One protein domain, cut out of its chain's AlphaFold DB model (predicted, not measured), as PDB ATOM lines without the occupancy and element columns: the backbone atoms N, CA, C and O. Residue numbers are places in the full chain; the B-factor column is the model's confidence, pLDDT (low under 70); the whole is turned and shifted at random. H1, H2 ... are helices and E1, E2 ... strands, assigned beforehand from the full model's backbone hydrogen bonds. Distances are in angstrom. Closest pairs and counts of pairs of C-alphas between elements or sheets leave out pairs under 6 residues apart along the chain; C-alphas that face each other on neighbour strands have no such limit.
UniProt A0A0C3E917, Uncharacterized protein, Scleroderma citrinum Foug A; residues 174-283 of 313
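What this domain is: This is residues 174 to 283 of the 313 residues of an uncharacterized protein of Scleroderma citrinum Foug A (UniProt A0A0C3E917). An elongated body has a small, strongly twisted three-stranded sheet toward one end and the helices H2, H3 and H4 toward the other. H1 covers part of one face of the sheet and meets H2 and H3 with residues 193 to 197, while the tail after H4 folds back to pair with edge strand E1 at residues 281 to 282. The printed part has 110 residues, with four named helices and three named strands in the order E1 H1 H2 H3 E2 E3 H4; the sheet runs E1 E3 E2, antiparallel, and the class is mixed, helices and strands. The whole is compact, with a radius of gyration of the C-alphas of 14.0 A, and spans 44 by 25 by 21 A.

Where its parts are: E1, residues 174 to 180, begins with C-alpha 174 at (251.584, 153.063, 267.405) and is 17.7 A long. H1, residues 186 to 197, is 16.6 A long, and H2, residues 199 to 209, is 15.7 A long. H3, residues 218 to 229, spans 16.1 A and begins with C-alpha 218 at (267.856, 158.706, 276.888). E2 is residues 231 to 235, and E3, residues 243 to 248, is 16.3 A long. H4, residues 256 to 267, is 16.6 A long and ends with C-alpha 267 at (248.053, 149.451, 274.538).

How they stand to each other: E1 and E3 are antiparallel at 162 degrees, with N 177 and O 245 2.9 A apart, within hydrogen-bond range. E2 and E3 form a hairpin, antiparallel at 141 degrees, with N 233 and O 246 at 2.9 A. H1 is on the sheet at a height of 10.1 A, over E3, and runs slantwise to the strands, at 52 degrees to E3 on the local plane. H4 only grazes the sheet with residues 259 to 267; its closest C-alphas to E1 are those of Lys 263 and Ile 174, 5.7 A apart. H2 and H4 touch, closest at C-alphas 209 and 258, 4.9 A apart, at a shallow tilt of 26 degrees, opposite ways. H2 and H3 touch about perpendicular, at 83 degrees, closest at C-alphas 206 and 219, 5.1 A apart; H3 does so with residues 219 to 223 alone. H1 and H3 only just touch, with 3 pairs of C-alphas within 8 A, closest at C-alphas 193 and 227, 6.1 A apart. H3 and H4 are apart. In H1, H2, H3 and H4 every O i to N i+4 pair is within hydrogen-bond range.

The domain as a whole: The two C-alphas farthest apart, those of Gly 213 and Pro 241, are 44.1 A apart. The printed part has no cut, and no link is long; residues 268 to 283 hold no named element. Mean pLDDT of the printed part is 85.4, and it is under 70 at residues 211 to 217, 237 to 240 and 273 to 277.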
ATOM      1  N   ILE A 174     251.165 153.650 266.129       93.75
ATOM      2  CA  ILE A 174     251.584 153.063 267.405       93.75
ATOM      3  C   ILE A 174     250.404 152.636 268.274       93.75
ATOM      4  O   ILE A 174     250.533 151.693 269.051       93.75
ATOM      5  N   LEU A 175     249.246 153.279 268.132       94.94
ATOM      6  CA  LEU A 175     248.086 153.012 268.975       94.94
ATOM      7  C   LEU A 175     246.803 153.459 268.279       94.94
ATOM      8  O   LEU A 175     246.801 154.465 267.577       94.94
ATOM      9  N   ALA A 176     245.711 152.743 268.517       94.25
ATOM     10  CA  ALA A 176     244.375 153.184 268.165       94.25
ATOM     11  C   ALA A 176     243.509 153.253 269.419       94.25
ATOM     12  O   ALA A 176     243.560 152.355 270.262       94.25
ATOM     13  N   LEU A 177     242.724 154.320 269.532       93.88
ATOM     14  CA  LEU A 177     241.850 154.580 270.668       93.88
ATOM     15  C   LEU A 177     240.418 154.831 270.184       93.88
ATOM     16  O   LEU A 177     240.199 155.432 269.130       93.88
ATOM     17  N   SER A 178     239.454 154.376 270.979       92.19
ATOM     18  CA  SER A 178     238.015 154.546 270.761       92.19
ATOM     19  C   SER A 178     237.358 155.172 271.983       92.19
ATOM     20  O   SER A 178     237.892 155.049 273.086       92.19
ATOM     21  N   GLY A 179     236.189 155.783 271.790       90.19
ATOM     22  CA  GLY A 179     235.327 156.244 272.877       90.19
ATOM     23  C   GLY A 179     235.444 157.727 273.208       90.19
ATOM     24  O   GLY A 179     234.987 158.132 274.273       90.19
ATOM     25  N   PHE A 180     236.029 158.541 272.323       90.56
ATOM     26  CA  PHE A 180     236.085 159.990 272.522       90.56
ATOM     27  C   PHE A 180     234.735 160.653 272.237       90.56
ATOM     28  O   PHE A 180     234.026 160.273 271.304       90.56
ATOM     29  N   ALA A 181     234.410 161.694 273.001       89.56
ATOM     30  CA  ALA A 181     233.200 162.500 272.817       89.56
ATOM     31  C   ALA A 181     233.323 163.608 271.744       89.56
ATOM     32  O   ALA A 181     232.343 164.294 271.473       89.56
ATOM     33  N   THR A 182     234.503 163.803 271.147       89.38
ATOM     34  CA  THR A 182     234.777 164.854 270.149       89.38
ATOM     35  C   THR A 182     235.501 164.302 268.924       89.38
ATOM     36  O   THR A 182     236.307 163.378 269.045       89.38
ATOM     37  N   GLU A 183     235.222 164.887 267.760       89.69
ATOM     38  CA  GLU A 183     235.923 164.622 266.501       89.69
ATOM     39  C   GLU A 183     237.203 165.451 266.331       89.69
ATOM     40  O   GLU A 183     238.045 165.093 265.508       89.69
ATOM     41  N   ASP A 184     237.373 166.533 267.104       90.69
ATOM     42  CA  ASP A 184     238.580 167.364 267.044       90.69
ATOM     43  C   ASP A 184     239.777 166.569 267.586       90.69
ATOM     44  O   ASP A 184     239.796 166.271 268.781       90.69
ATOM     45  N   PRO A 185     240.800 166.250 266.768       91.69
ATOM     46  CA  PRO A 185     241.936 165.440 267.199       91.69
ATOM     47  C   PRO A 185     242.836 166.133 268.231       91.69
ATOM     48  O   PRO A 185     243.606 165.449 268.910       91.69
ATOM     49  N   LYS A 186     242.772 167.465 268.383       91.25
ATOM     50  CA  LYS A 186     243.656 168.197 269.309       91.25
ATOM     51  C   LYS A 186     243.381 167.838 270.766       91.25
ATOM     52  O   LYS A 186     244.314 167.575 271.524       91.25
ATOM     53  N   THR A 187     242.109 167.791 271.145       90.06
ATOM     54  CA  THR A 187     241.681 167.516 272.519       90.06
ATOM     55  C   THR A 187     242.046 166.091 272.985       90.06
ATOM     56  O   THR A 187     242.695 165.964 274.030       90.06
ATOM     57  N   PRO A 188     241.737 165.014 272.231       91.31
ATOM     58  CA  PRO A 188     242.250 163.667 272.469       91.31
ATOM     59  C   PRO A 188     243.774 163.603 272.568       91.31
ATOM     60  O   PRO A 188     244.298 162.964 273.481       91.31
ATOM     61  N   LEU A 189     244.492 164.292 271.674       92.62
ATOM     62  CA  LEU A 189     245.951 164.258 271.649       92.62
ATOM     63  C   LEU A 189     246.550 164.816 272.941       92.62
ATOM     64  O   LEU A 189     247.403 164.165 273.543       92.62
ATOM     65  N   SER A 190     246.069 165.965 273.421       90.88
ATOM     66  CA  SER A 190     246.535 166.541 274.689       90.88
ATOM     67  C   SER A 190     246.275 165.620 275.887       90.88
ATOM     68  O   SER A 190     247.124 165.512 276.772       90.88
ATOM     69  N   LEU A 191     245.142 164.907 275.907       91.56
ATOM     70  CA  LEU A 191     244.851 163.907 276.940       91.56
ATOM     71  C   LEU A 191     245.846 162.749 276.896       91.56
ATOM     72  O   LEU A 191     246.386 162.361 277.929       91.56
ATOM     73  N   ILE A 192     246.106 162.201 275.713       92.31
ATOM     74  CA  ILE A 192     247.040 161.083 275.535       92.31
ATOM     75  C   ILE A 192     248.443 161.490 275.982       92.31
ATOM     76  O   ILE A 192     249.104 160.753 276.711       92.31
ATOM     77  N   GLN A 193     248.871 162.694 275.602       92.06
ATOM     78  CA  GLN A 193     250.151 163.249 276.023       92.06
ATOM     79  C   GLN A 193     250.215 163.418 277.545       92.06
ATOM     80  O   GLN A 193     251.246 163.109 278.142       92.06
ATOM     81  N   LEU A 194     249.127 163.837 278.201       91.62
ATOM     82  CA  LEU A 194     249.049 163.875 279.663       91.62
ATOM     83  C   LEU A 194     249.203 162.472 280.272       91.62
ATOM     84  O   LEU A 194     250.029 162.289 281.165       91.62
ATOM     85  N   VAL A 195     248.466 161.477 279.761       93.25
ATOM     86  CA  VAL A 195     248.527 160.079 280.230       93.25
ATOM     87  C   VAL A 195     249.939 159.511 280.096       93.25
ATOM     88  O   VAL A 195     250.427 158.861 281.022       93.25
ATOM     89  N   TRP A 196     250.624 159.767 278.981       93.44
ATOM     90  CA  TRP A 196     252.000 159.307 278.761       93.44
ATOM     91  C   TRP A 196     253.011 159.970 279.697       93.44
ATOM     92  O   TRP A 196     253.965 159.317 280.115       93.44
ATOM     93  N   ASN A 197     252.787 161.234 280.064       91.62
ATOM     94  CA  ASN A 197     253.663 161.985 280.966       91.62
ATOM     95  C   ASN A 197     253.425 161.699 282.458       91.62
ATOM     96  O   ASN A 197     254.220 162.143 283.288       91.62
ATOM     97  N   LEU A 198     252.381 160.946 282.831       92.06
ATOM     98  CA  LEU A 198     252.205 160.515 284.221       92.06
ATOM     99  C   LEU A 198     253.446 159.727 284.679       92.06
ATOM    100  O   LEU A 198     253.837 158.796 283.974       92.06
ATOM    101  N   PRO A 199     254.038 160.004 285.860       92.00
ATOM    102  CA  PRO A 199     255.329 159.428 286.256       92.00
ATOM    103  C   PRO A 199     255.406 157.900 286.138       92.00
ATOM    104  O   PRO A 199     256.401 157.346 285.670       92.00
ATOM    105  N   ARG A 200     254.322 157.204 286.508       93.12
ATOM    106  CA  ARG A 200     254.214 155.744 286.381       93.12
ATOM    107  C   ARG A 200     254.242 155.286 284.921       93.12
ATOM    108  O   ARG A 200     254.924 154.315 284.609       93.12
ATOM    109  N   ASN A 201     253.503 155.956 284.043       93.44
ATOM    110  CA  ASN A 201     253.405 155.593 282.630       93.44
ATOM    111  C   ASN A 201     254.680 155.959 281.881       93.44
ATOM    112  O   ASN A 201     255.194 155.122 281.147       93.44
ATOM    113  N   ALA A 202     255.242 157.136 282.153       91.12
ATOM    114  CA  ALA A 202     256.534 157.562 281.640       91.12
ATOM    115  C   ALA A 202     257.616 156.513 281.941       91.12
ATOM    116  O   ALA A 202     258.287 156.054 281.024       91.12
ATOM    117  N   LYS A 203     257.707 156.028 283.189       90.25
ATOM    118  CA  LYS A 203     258.642 154.950 283.556       90.25
ATOM    119  C   LYS A 203     258.386 153.648 282.787       90.25
ATOM    120  O   LYS A 203     259.325 152.985 282.369       90.25
ATOM    121  N   ARG A 204     257.124 153.257 282.585       92.56
ATOM    122  CA  ARG A 204     256.789 152.048 281.806       92.56
ATOM    123  C   ARG A 204     257.162 152.196 280.330       92.56
ATOM    124  O   ARG A 204     257.685 151.251 279.753       92.56
ATOM    125  N   ILE A 205     256.886 153.358 279.739       91.56
ATOM    126  CA  ILE A 205     257.230 153.691 278.351       91.56
ATOM    127  C   ILE A 205     258.749 153.678 278.182       91.56
ATOM    128  O   ILE A 205     259.239 153.036 277.261       91.56
ATOM    129  N   ALA A 206     259.474 154.313 279.103       88.62
ATOM    130  CA  ALA A 206     260.929 154.307 279.168       88.62
ATOM    131  C   ALA A 206     261.505 152.882 279.255       88.62
ATOM    132  O   ALA A 206     262.310 152.475 278.428       88.62
ATOM    133  N   ASN A 207     260.992 152.048 280.157       87.69
ATOM    134  CA  ASN A 207     261.434 150.655 280.250       87.69
ATOM    135  C   ASN A 207     261.149 149.837 278.975       87.69
ATOM    136  O   ASN A 207     261.836 148.857 278.707       87.69
ATOM    137  N   ALA A 208     260.122 150.197 278.194       87.81
ATOM    138  CA  ALA A 208     259.785 149.494 276.955       87.81
ATOM    139  C   ALA A 208     260.822 149.713 275.846       87.81
ATOM    140  O   ALA A 208     260.928 148.898 274.928       87.81
ATOM    141  N   ILE A 209     261.550 150.824 275.921       83.69
ATOM    142  CA  ILE A 209     262.475 151.289 274.888       83.69
ATOM    143  C   ILE A 209     263.934 151.103 275.297       83.69
ATOM    144  O   ILE A 209     264.780 150.991 274.414       83.69
ATOM    145  N   SER A 210     264.233 151.030 276.595       81.62
ATOM    146  CA  SER A 210     265.589 150.785 277.075       81.62
ATOM    147  C   SER A 210     266.067 149.405 276.607       81.62
ATOM    148  O   SER A 210     265.368 148.394 276.755       81.62
ATOM    149  N   LEU A 211     267.247 149.367 275.989       69.50
ATOM    150  CA  LEU A 211     267.975 148.122 275.741       69.50
ATOM    151  C   LEU A 211     268.697 147.701 277.024       69.50
ATOM    152  O   LEU A 211     268.961 148.527 277.899       69.50
ATOM    153  N   GLU A 212     269.026 146.415 277.144       62.91
ATOM    154  CA  GLU A 212     269.921 145.969 278.212       62.91
ATOM    155  C   GLU A 212     271.263 146.710 278.075       62.91
ATOM    156  O   GLU A 212     271.960 146.563 277.075       62.91
ATOM    157  N   GLY A 213     271.597 147.546 279.065       58.66
ATOM    158  CA  GLY A 213     272.848 148.313 279.106       58.66
ATOM    159  C   GLY A 213     272.779 149.777 278.647       58.66
ATOM    160  O   GLY A 213     273.795 150.463 278.750       58.66
ATOM    161  N   ASP A 214     271.625 150.295 278.198       64.81
ATOM    162  CA  ASP A 214     271.487 151.727 277.874       64.81
ATOM    163  C   ASP A 214     271.496 152.596 279.157       64.81
ATOM    164  O   ASP A 214     270.891 152.261 280.179       64.81
ATOM    165  N   ALA A 215     272.193 153.738 279.112       55.22
ATOM    166  CA  ALA A 215     272.280 154.664 280.240       55.22
ATOM    167  C   ALA A 215     270.940 155.408 280.475       55.22
ATOM    168  O   ALA A 215     270.292 155.826 279.512       55.22
ATOM    169  N   PRO A 216     270.557 155.696 281.734       54.88
ATOM    170  CA  PRO A 216     269.240 156.238 282.123       54.88
ATOM    171  C   PRO A 216     268.915 157.677 281.643       54.88
ATOM    172  O   PRO A 216     267.929 158.272 282.075       54.88
ATOM    173  N   GLY A 217     269.730 158.272 280.764       61.34
ATOM    174  CA  GLY A 217     269.541 159.634 280.245       61.34
ATOM    175  C   GLY A 217     268.655 159.743 278.997       61.34
ATOM    176  O   GLY A 217     268.043 160.791 278.782       61.34
ATOM    177  N   ASP A 218     268.550 158.680 278.192       70.31
ATOM    178  CA  ASP A 218     267.856 158.706 276.888       70.31
ATOM    179  C   ASP A 218     266.315 158.677 277.036       70.31
ATOM    180  O   ASP A 218     265.557 159.188 276.214       70.31
ATOM    181  N   GLU A 219     265.817 158.175 278.164       75.44
ATOM    182  CA  GLU A 219     264.391 157.906 278.388       75.44
ATOM    183  C   GLU A 219     263.502 159.160 278.319       75.44
ATOM    184  O   GLU A 219     262.458 159.174 277.660       75.44
ATOM    185  N   ARG A 220     263.919 160.253 278.976       78.31
ATOM    186  CA  ARG A 220     263.168 161.524 278.959       78.31
ATOM    187  C   ARG A 220     263.184 162.161 277.575       78.31
ATOM    188  O   ARG A 220     262.175 162.725 277.148       78.31
ATOM    189  N   PHE A 221     264.324 162.084 276.890       82.88
ATOM    190  CA  PHE A 221     264.462 162.577 275.525       82.88
ATOM    191  C   PHE A 221     263.545 161.800 274.576       82.88
ATOM    192  O   PHE A 221     262.826 162.411 273.777       82.88
ATOM    193  N   PHE A 222     263.479 160.478 274.724       84.44
ATOM    194  CA  PHE A 222     262.594 159.647 273.925       84.44
ATOM    195  C   PHE A 222     261.125 159.976 274.164       84.44
ATOM    196  O   PHE A 222     260.401 160.194 273.197       84.44
ATOM    197  N   ILE A 223     260.664 160.052 275.419       85.31
ATOM    198  CA  ILE A 223     259.256 160.377 275.718       85.31
ATOM    199  C   ILE A 223     258.899 161.749 275.146       85.31
ATOM    200  O   ILE A 223     257.863 161.894 274.496       85.31
ATOM    201  N   LYS A 224     259.782 162.740 275.316       87.12
ATOM    202  CA  LYS A 224     259.609 164.064 274.713       87.12
ATOM    203  C   LYS A 224     259.494 163.971 273.187       87.12
ATOM    204  O   LYS A 224     258.627 164.622 272.614       87.12
ATOM    205  N   THR A 225     260.311 163.145 272.537       88.69
ATOM    206  CA  THR A 225     260.283 162.938 271.078       88.69
ATOM    207  C   THR A 225     259.037 162.173 270.615       88.69
ATOM    208  O   THR A 225     258.434 162.524 269.601       88.69
ATOM    209  N   LEU A 226     258.593 161.168 271.372       90.12
ATOM    210  CA  LEU A 226     257.350 160.432 271.144       90.12
ATOM    211  C   LEU A 226     256.150 161.383 271.193       90.12
ATOM    212  O   LEU A 226     255.349 161.421 270.263       90.12
ATOM    213  N   VAL A 227     256.066 162.197 272.247       89.75
ATOM    214  CA  VAL A 227     255.023 163.214 272.424       89.75
ATOM    215  C   VAL A 227     255.090 164.258 271.308       89.75
ATOM    216  O   VAL A 227     254.079 164.521 270.663       89.75
ATOM    217  N   ALA A 228     256.269 164.809 271.016       90.50
ATOM    218  CA  ALA A 228     256.431 165.851 270.001       90.50
ATOM    219  C   ALA A 228     256.138 165.364 268.569       90.50
ATOM    220  O   ALA A 228     255.653 166.138 267.748       90.50
ATOM    221  N   SER A 229     256.418 164.093 268.264       91.88
ATOM    222  CA  SER A 229     256.143 163.501 266.946       91.88
ATOM    223  C   SER A 229     254.724 162.946 266.801       91.88
ATOM    224  O   SER A 229     254.339 162.568 265.691       91.88
ATOM    225  N   SER A 230     253.950 162.893 267.892       92.69
ATOM    226  CA  SER A 230     252.614 162.303 267.891       92.69
ATOM    227  C   SER A 230     251.603 163.128 267.089       92.69
ATOM    228  O   SER A 230     251.507 164.348 267.222       92.69
ATOM    229  N   LYS A 231     250.832 162.448 266.240       94.38
ATOM    230  CA  LYS A 231     249.733 162.997 265.435       94.38
ATOM    231  C   LYS A 231     248.541 162.056 265.509       94.38
ATOM    232  O   LYS A 231     248.726 160.856 265.699       94.38
ATOM    233  N   MET A 232     247.336 162.584 265.336       93.19
ATOM    234  CA  MET A 232     246.113 161.784 265.341       93.19
ATOM    235  C   MET A 232     245.357 161.929 264.033       93.19
ATOM    236  O   MET A 232     245.195 163.035 263.523       93.19
ATOM    237  N   GLU A 233     244.879 160.799 263.533       92.44
ATOM    238  CA  GLU A 233     244.009 160.717 262.368       92.44
ATOM    239  C   GLU A 233     242.693 160.078 262.801       92.44
ATOM    240  O   GLU A 233     242.677 158.990 263.383       92.44
ATOM    241  N   ALA A 234     241.585 160.778 262.556       90.81
ATOM    242  CA  ALA A 234     240.258 160.237 262.799       90.81
ATOM    243  C   ALA A 234     239.942 159.166 261.754       90.81
ATOM    244  O   ALA A 234     240.272 159.311 260.574       90.81
ATOM    245  N   PHE A 235     239.247 158.114 262.168       88.56
ATOM    246  CA  PHE A 235     238.715 157.129 261.237       88.56
ATOM    247  C   PHE A 235     237.304 156.717 261.638       88.56
ATOM    248  O   PHE A 235     236.928 156.698 262.813       88.56
ATOM    249  N   ALA A 236     236.502 156.388 260.633       81.88
ATOM    250  CA  ALA A 236     235.126 155.991 260.844       81.88
ATOM    251  C   ALA A 236     235.020 154.501 261.196       81.88
ATOM    252  O   ALA A 236     235.829 153.675 260.764       81.88
ATOM    253  N   ASN A 237     233.905 154.174 261.851       63.84
ATOM    254  CA  ASN A 237     233.274 152.860 261.792       63.84
ATOM    255  C   ASN A 237     234.006 151.716 262.514       63.84
ATOM    256  O   ASN A 237     234.323 150.672 261.944       63.84
ATOM    257  N   VAL A 238     234.194 151.893 263.817       63.53
ATOM    258  CA  VAL A 238     234.225 150.768 264.760       63.53
ATOM    259  C   VAL A 238     232.810 150.665 265.342       63.53
ATOM    260  O   VAL A 238     232.210 151.715 265.562       63.53
ATOM    261  N   PRO A 239     232.252 149.471 265.620       66.00
ATOM    262  CA  PRO A 239     230.924 149.302 266.240       66.00
ATOM    263  C   PRO A 239     230.828 149.830 267.689       66.00
ATOM    264  O   PRO A 239     230.029 149.354 268.489       66.00
ATOM    265  N   GLN A 240     231.674 150.789 268.060       67.81
ATOM    266  CA  GLN A 240     231.746 151.389 269.377       67.81
ATOM    267  C   GLN A 240     231.240 152.834 269.320       67.81
ATOM    268  O   GLN A 240     231.532 153.540 268.355       67.81
ATOM    269  N   PRO A 241     230.495 153.284 270.343       71.31
ATOM    270  CA  PRO A 241     230.048 154.665 270.425       71.31
ATOM    271  C   PRO A 241     231.239 155.619 270.586       71.31
ATOM    272  O   PRO A 241     232.194 155.318 271.303       71.31
ATOM    273  N   GLY A 242     231.143 156.791 269.958       84.94
ATOM    274  CA  GLY A 242     232.156 157.846 270.011       84.94
ATOM    275  C   GLY A 242     233.092 157.874 268.801       84.94
ATOM    276  O   GLY A 242     232.968 157.099 267.852       84.94
ATOM    277  N   PHE A 243     234.034 158.811 268.838       89.62
ATOM    278  CA  PHE A 243     235.023 159.012 267.786       89.62
ATOM    279  C   PHE A 243     236.253 158.129 268.012       89.62
ATOM    280  O   PHE A 243     236.642 157.846 269.150       89.62
ATOM    281  N   ASN A 244     236.855 157.680 266.908       92.06
ATOM    282  CA  ASN A 244     237.994 156.770 266.901       92.06
ATOM    283  C   ASN A 244     239.181 157.429 266.214       92.06
ATOM    284  O   ASN A 244     239.021 158.085 265.182       92.06
ATOM    285  N   PHE A 245     240.370 157.210 266.764       93.94
ATOM    286  CA  PHE A 245     241.588 157.817 266.248       93.94
ATOM    287  C   PHE A 245     242.747 156.833 266.230       93.94
ATOM    288  O   PHE A 245     242.921 156.037 267.160       93.94
ATOM    289  N   VAL A 246     243.564 156.920 265.185       95.19
ATOM    290  CA  VAL A 246     244.888 156.303 265.143       95.19
ATOM    291  C   VAL A 246     245.922 157.350 265.497       95.19
ATOM    292  O   VAL A 246     245.914 158.463 264.975       95.19
ATOM    293  N   ILE A 247     246.816 156.978 266.398       95.56
ATOM    294  CA  ILE A 247     247.935 157.794 266.827       95.56
ATOM    295  C   ILE A 247     249.165 157.332 266.062       95.56
ATOM    296  O   ILE A 247     249.580 156.168 266.132       95.56
ATOM    297  N   HIS A 248     249.749 158.277 265.343       95.31
ATOM    298  CA  HIS A 248     250.984 158.119 264.608       95.31
ATOM    299  C   HIS A 248     252.117 158.775 265.381       95.31
ATOM    300  O   HIS A 248     251.958 159.906 265.823       95.31
ATOM    301  N   ALA A 249     253.261 158.116 265.506       93.12
ATOM    302  CA  ALA A 249     254.479 158.724 266.024       93.12
ATOM    303  C   ALA A 249     255.711 158.130 265.340       93.12
ATOM    304  O   ALA A 249     255.657 157.028 264.792       93.12
ATOM    305  N   SER A 250     256.819 158.863 265.391       88.19
ATOM    306  CA  SER A 250     258.092 158.448 264.790       88.19
ATOM    307  C   SER A 250     259.248 158.674 265.768       88.19
ATOM    308  O   SER A 250     260.126 159.493 265.491       88.19
ATOM    309  N   PRO A 251     259.249 158.030 266.945       74.81
ATOM    310  CA  PRO A 251     260.376 158.145 267.854       74.81
ATOM    311  C   PRO A 251     261.621 157.431 267.277       74.81
ATOM    312  O   PRO A 251     261.501 156.632 266.342       74.81
ATOM    313  N   PRO A 252     262.823 157.714 267.808       75.56
ATOM    314  CA  PRO A 252     264.087 157.203 267.278       75.56
ATOM    315  C   PRO A 252     264.310 155.738 267.687       75.56
ATOM    316  O   PRO A 252     265.162 155.426 268.513       75.56
ATOM    317  N   TYR A 253     263.506 154.826 267.143       79.56
ATOM    318  CA  TYR A 253     263.687 153.391 267.353       79.56
ATOM    319  C   TYR A 253     265.052 152.947 266.809       79.56
ATOM    320  O   TYR A 253     265.393 153.262 265.668       79.56
ATOM    321  N   LYS A 254     265.800 152.173 267.599       79.69
ATOM    322  CA  LYS A 254     267.016 151.482 267.145       79.69
ATOM    323  C   LYS A 254     266.665 150.088 266.609       79.69
ATOM    324  O   LYS A 254     267.249 149.636 265.631       79.69
ATOM    325  N   GLU A 255     265.665 149.435 267.210       85.81
ATOM    326  CA  GLU A 255     265.304 148.042 266.929       85.81
ATOM    327  C   GLU A 255     263.787 147.795 266.848       85.81
ATOM    328  O   GLU A 255     262.976 148.432 267.529       85.81
ATOM    329  N   ALA A 256     263.385 146.772 266.084       86.38
ATOM    330  CA  ALA A 256     261.986 146.337 265.986       86.38
ATOM    331  C   ALA A 256     261.405 145.848 267.317       86.38
ATOM    332  O   ALA A 256     260.218 146.057 267.582       86.38
ATOM    333  N   ALA A 257     262.236 145.257 268.179       87.50
ATOM    334  CA  ALA A 257     261.819 144.816 269.503       87.50
ATOM    335  C   ALA A 257     261.374 145.996 270.387       87.50
ATOM    336  O   ALA A 257     260.342 145.895 271.048       87.50
ATOM    337  N   GLN A 258     262.090 147.127 270.351       88.00
ATOM    338  CA  GLN A 258     261.713 148.341 271.088       88.00
ATOM    339  C   GLN A 258     260.367 148.884 270.604       88.00
ATOM    340  O   GLN A 258     259.489 149.194 271.408       88.00
ATOM    341  N   TRP A 259     260.175 148.955 269.282       90.12
ATOM    342  CA  TRP A 259     258.909 149.385 268.686       90.12
ATOM    343  C   TRP A 259     257.740 148.491 269.143       90.12
ATOM    344  O   TRP A 259     256.692 148.998 269.551       90.12
ATOM    345  N   ALA A 260     257.931 147.168 269.154       90.69
ATOM    346  CA  ALA A 260     256.891 146.218 269.547       90.69
ATOM    347  C   ALA A 260     256.548 146.321 271.044       90.69
ATOM    348  O   ALA A 260     255.371 146.410 271.404       90.69
ATOM    349  N   ARG A 261     257.566 146.373 271.915       91.75
ATOM    350  CA  ARG A 261     257.389 146.558 273.366       91.75
ATOM    351  C   ARG A 261     256.683 147.872 273.678       91.75
ATOM    352  O   ARG A 261     255.760 147.876 274.492       91.75
ATOM    353  N   LEU A 262     257.064 148.964 273.007       92.06
ATOM    354  CA  LEU A 262     256.400 150.258 273.161       92.06
ATOM    355  C   LEU A 262     254.904 150.134 272.867       92.06
ATOM    356  O   LEU A 262     254.097 150.550 273.694       92.06
ATOM    357  N   LYS A 263     254.515 149.523 271.740       93.19
ATOM    358  CA  LYS A 263     253.091 149.348 271.405       93.19
ATOM    359  C   LYS A 263     252.336 148.549 272.454       93.19
ATOM    360  O   LYS A 263     251.237 148.951 272.818       93.19
ATOM    361  N   LEU A 264     252.918 147.464 272.963       93.88
ATOM    362  CA  LEU A 264     252.302 146.673 274.031       93.88
ATOM    363  C   LEU A 264     252.109 147.498 275.305       93.88
ATOM    364  O   LEU A 264     251.033 147.467 275.903       93.88
ATOM    365  N   VAL A 265     253.119 148.280 275.699       95.19
ATOM    366  CA  VAL A 265     253.010 149.161 276.864       95.19
ATOM    367  C   VAL A 265     251.928 150.208 276.649       95.19
ATOM    368  O   VAL A 265     251.045 150.301 277.500       95.19
ATOM    369  N   LEU A 266     251.942 150.922 275.520       95.31
ATOM    370  CA  LEU A 266     250.932 151.924 275.176       95.31
ATOM    371  C   LEU A 266     249.522 151.324 275.172       95.31
ATOM    372  O   LEU A 266     248.620 151.884 275.777       95.31
ATOM    373  N   PHE A 267     249.340 150.149 274.570       95.50
ATOM    374  CA  PHE A 267     248.053 149.451 274.538       95.50
ATOM    375  C   PHE A 267     247.565 149.007 275.928       95.50
ATOM    376  O   PHE A 267     246.377 148.802 276.130       95.50
ATOM    377  N   SER A 268     248.471 148.855 276.895       95.75
ATOM    378  CA  SER A 268     248.146 148.451 278.272       95.75
ATOM    379  C   SER A 268     247.970 149.622 279.246       95.75
ATOM    380  O   SER A 268     247.821 149.396 280.452       95.75
ATOM    381  N   LEU A 269     248.098 150.868 278.778       94.94
ATOM    382  CA  LEU A 269     247.857 152.033 279.624       94.94
ATOM    383  C   LEU A 269     246.354 152.245 279.808       94.94
ATOM    384  O   LEU A 269     245.556 151.953 278.918       94.94
ATOM    385  N   ASP A 270     245.994 152.787 280.966       92.56
ATOM    386  CA  ASP A 270     244.643 153.263 281.218       92.56
ATOM    387  C   ASP A 270     244.508 154.690 280.675       92.56
ATOM    388  O   ASP A 270     245.248 155.593 281.077       92.56
ATOM    389  N   TYR A 271     243.604 154.855 279.713       91.00
ATOM    390  CA  TYR A 271     243.280 156.137 279.091       91.00
ATOM    391  C   TYR A 271     241.951 156.691 279.591       91.00
ATOM    392  O   TYR A 271     241.590 157.805 279.196       91.00
ATOM    393  N   ASP A 272     241.229 155.939 280.426       82.31
ATOM    394  CA  ASP A 272     239.991 156.420 281.004       82.31
ATOM    395  C   ASP A 272     240.347 157.551 281.964       82.31
ATOM    396  O   ASP A 272     241.077 157.383 282.945       82.31
ATOM    397  N   ASN A 273     239.892 158.753 281.630       66.75
ATOM    398  CA  ASN A 273     240.035 159.880 282.518       66.75
ATOM    399  C   ASN A 273     238.671 160.195 283.118       66.75
ATOM    400  O   ASN A 273     237.645 160.224 282.444       66.75
ATOM    401  N   HIS A 274     238.646 160.510 284.408       59.31
ATOM    402  CA  HIS A 274     237.423 160.925 285.095       59.31
ATOM    403  C   HIS A 274     236.862 162.282 284.587       59.31
ATOM    404  O   HIS A 274     235.937 162.831 285.180       59.31
ATOM    405  N   ASN A 275     237.376 162.826 283.472       57.41
ATOM    406  CA  ASN A 275     237.101 164.171 282.956       57.41
ATOM    407  C   ASN A 275     236.029 164.206 281.850       57.41
ATOM    408  O   ASN A 275     236.068 165.079 280.986       57.41
ATOM    409  N   ARG A 276     235.046 163.296 281.871       64.31
ATOM    410  CA  ARG A 276     233.851 163.332 280.993       64.31
ATOM    411  C   ARG A 276     234.128 163.264 279.475       64.31
ATOM    412  O   ARG A 276     233.222 163.532 278.695       64.31
ATOM    413  N   MET A 277     235.328 162.872 279.038       69.94
ATOM    414  CA  MET A 277     235.696 162.793 277.609       69.94
ATOM    415  C   MET A 277     235.239 161.494 276.918       69.94
ATOM    416  O   MET A 277     235.550 161.274 275.747       69.94
ATOM    417  N   GLY A 278     234.472 160.671 277.637       73.06
ATOM    418  CA  GLY A 278     234.030 159.340 277.231       73.06
ATOM    419  C   GLY A 278     234.900 158.234 277.831       73.06
ATOM    420  O   GLY A 278     235.892 158.510 278.498       73.06
ATOM    421  N   ARG A 279     234.498 156.973 277.626       84.12
ATOM    422  CA  ARG A 279     235.262 155.796 278.074       84.12
ATOM    423  C   ARG A 279     236.312 155.460 277.028       84.12
ATOM    424  O   ARG A 279     236.034 154.710 276.090       84.12
ATOM    425  N   ILE A 280     237.489 156.052 277.176       90.56
ATOM    426  CA  ILE A 280     238.565 155.919 276.198       90.56
ATOM    427  C   ILE A 280     239.270 154.585 276.408       90.56
ATOM    428  O   ILE A 280     239.759 154.297 277.497       90.56
ATOM    429  N   ARG A 281     239.362 153.778 275.351       91.44
ATOM    430  CA  ARG A 281     240.071 152.497 275.414       91.44
ATOM    431  C   ARG A 281     240.918 152.217 274.178       91.44
ATOM    432  O   ARG A 281     240.509 152.564 273.065       91.44
ATOM    433  N   PRO A 282     242.058 151.534 274.355       93.69
ATOM    434  CA  PRO A 282     242.785 150.895 273.272       93.69
ATOM    435  C   PRO A 282     241.904 149.928 272.496       93.69
ATOM    436  O   PRO A 282     241.158 149.133 273.072       93.69
ATOM    437  N   ILE A 283     241.991 150.005 271.173       91.94
ATOM    438  CA  ILE A 283     241.299 149.097 270.266       91.94
ATOM    439  C   ILE A 283     242.272 148.531 269.245       91.94
ATOM    440  O   ILE A 283     243.222 149.185 268.817       91.94
TER     441      ILE A 283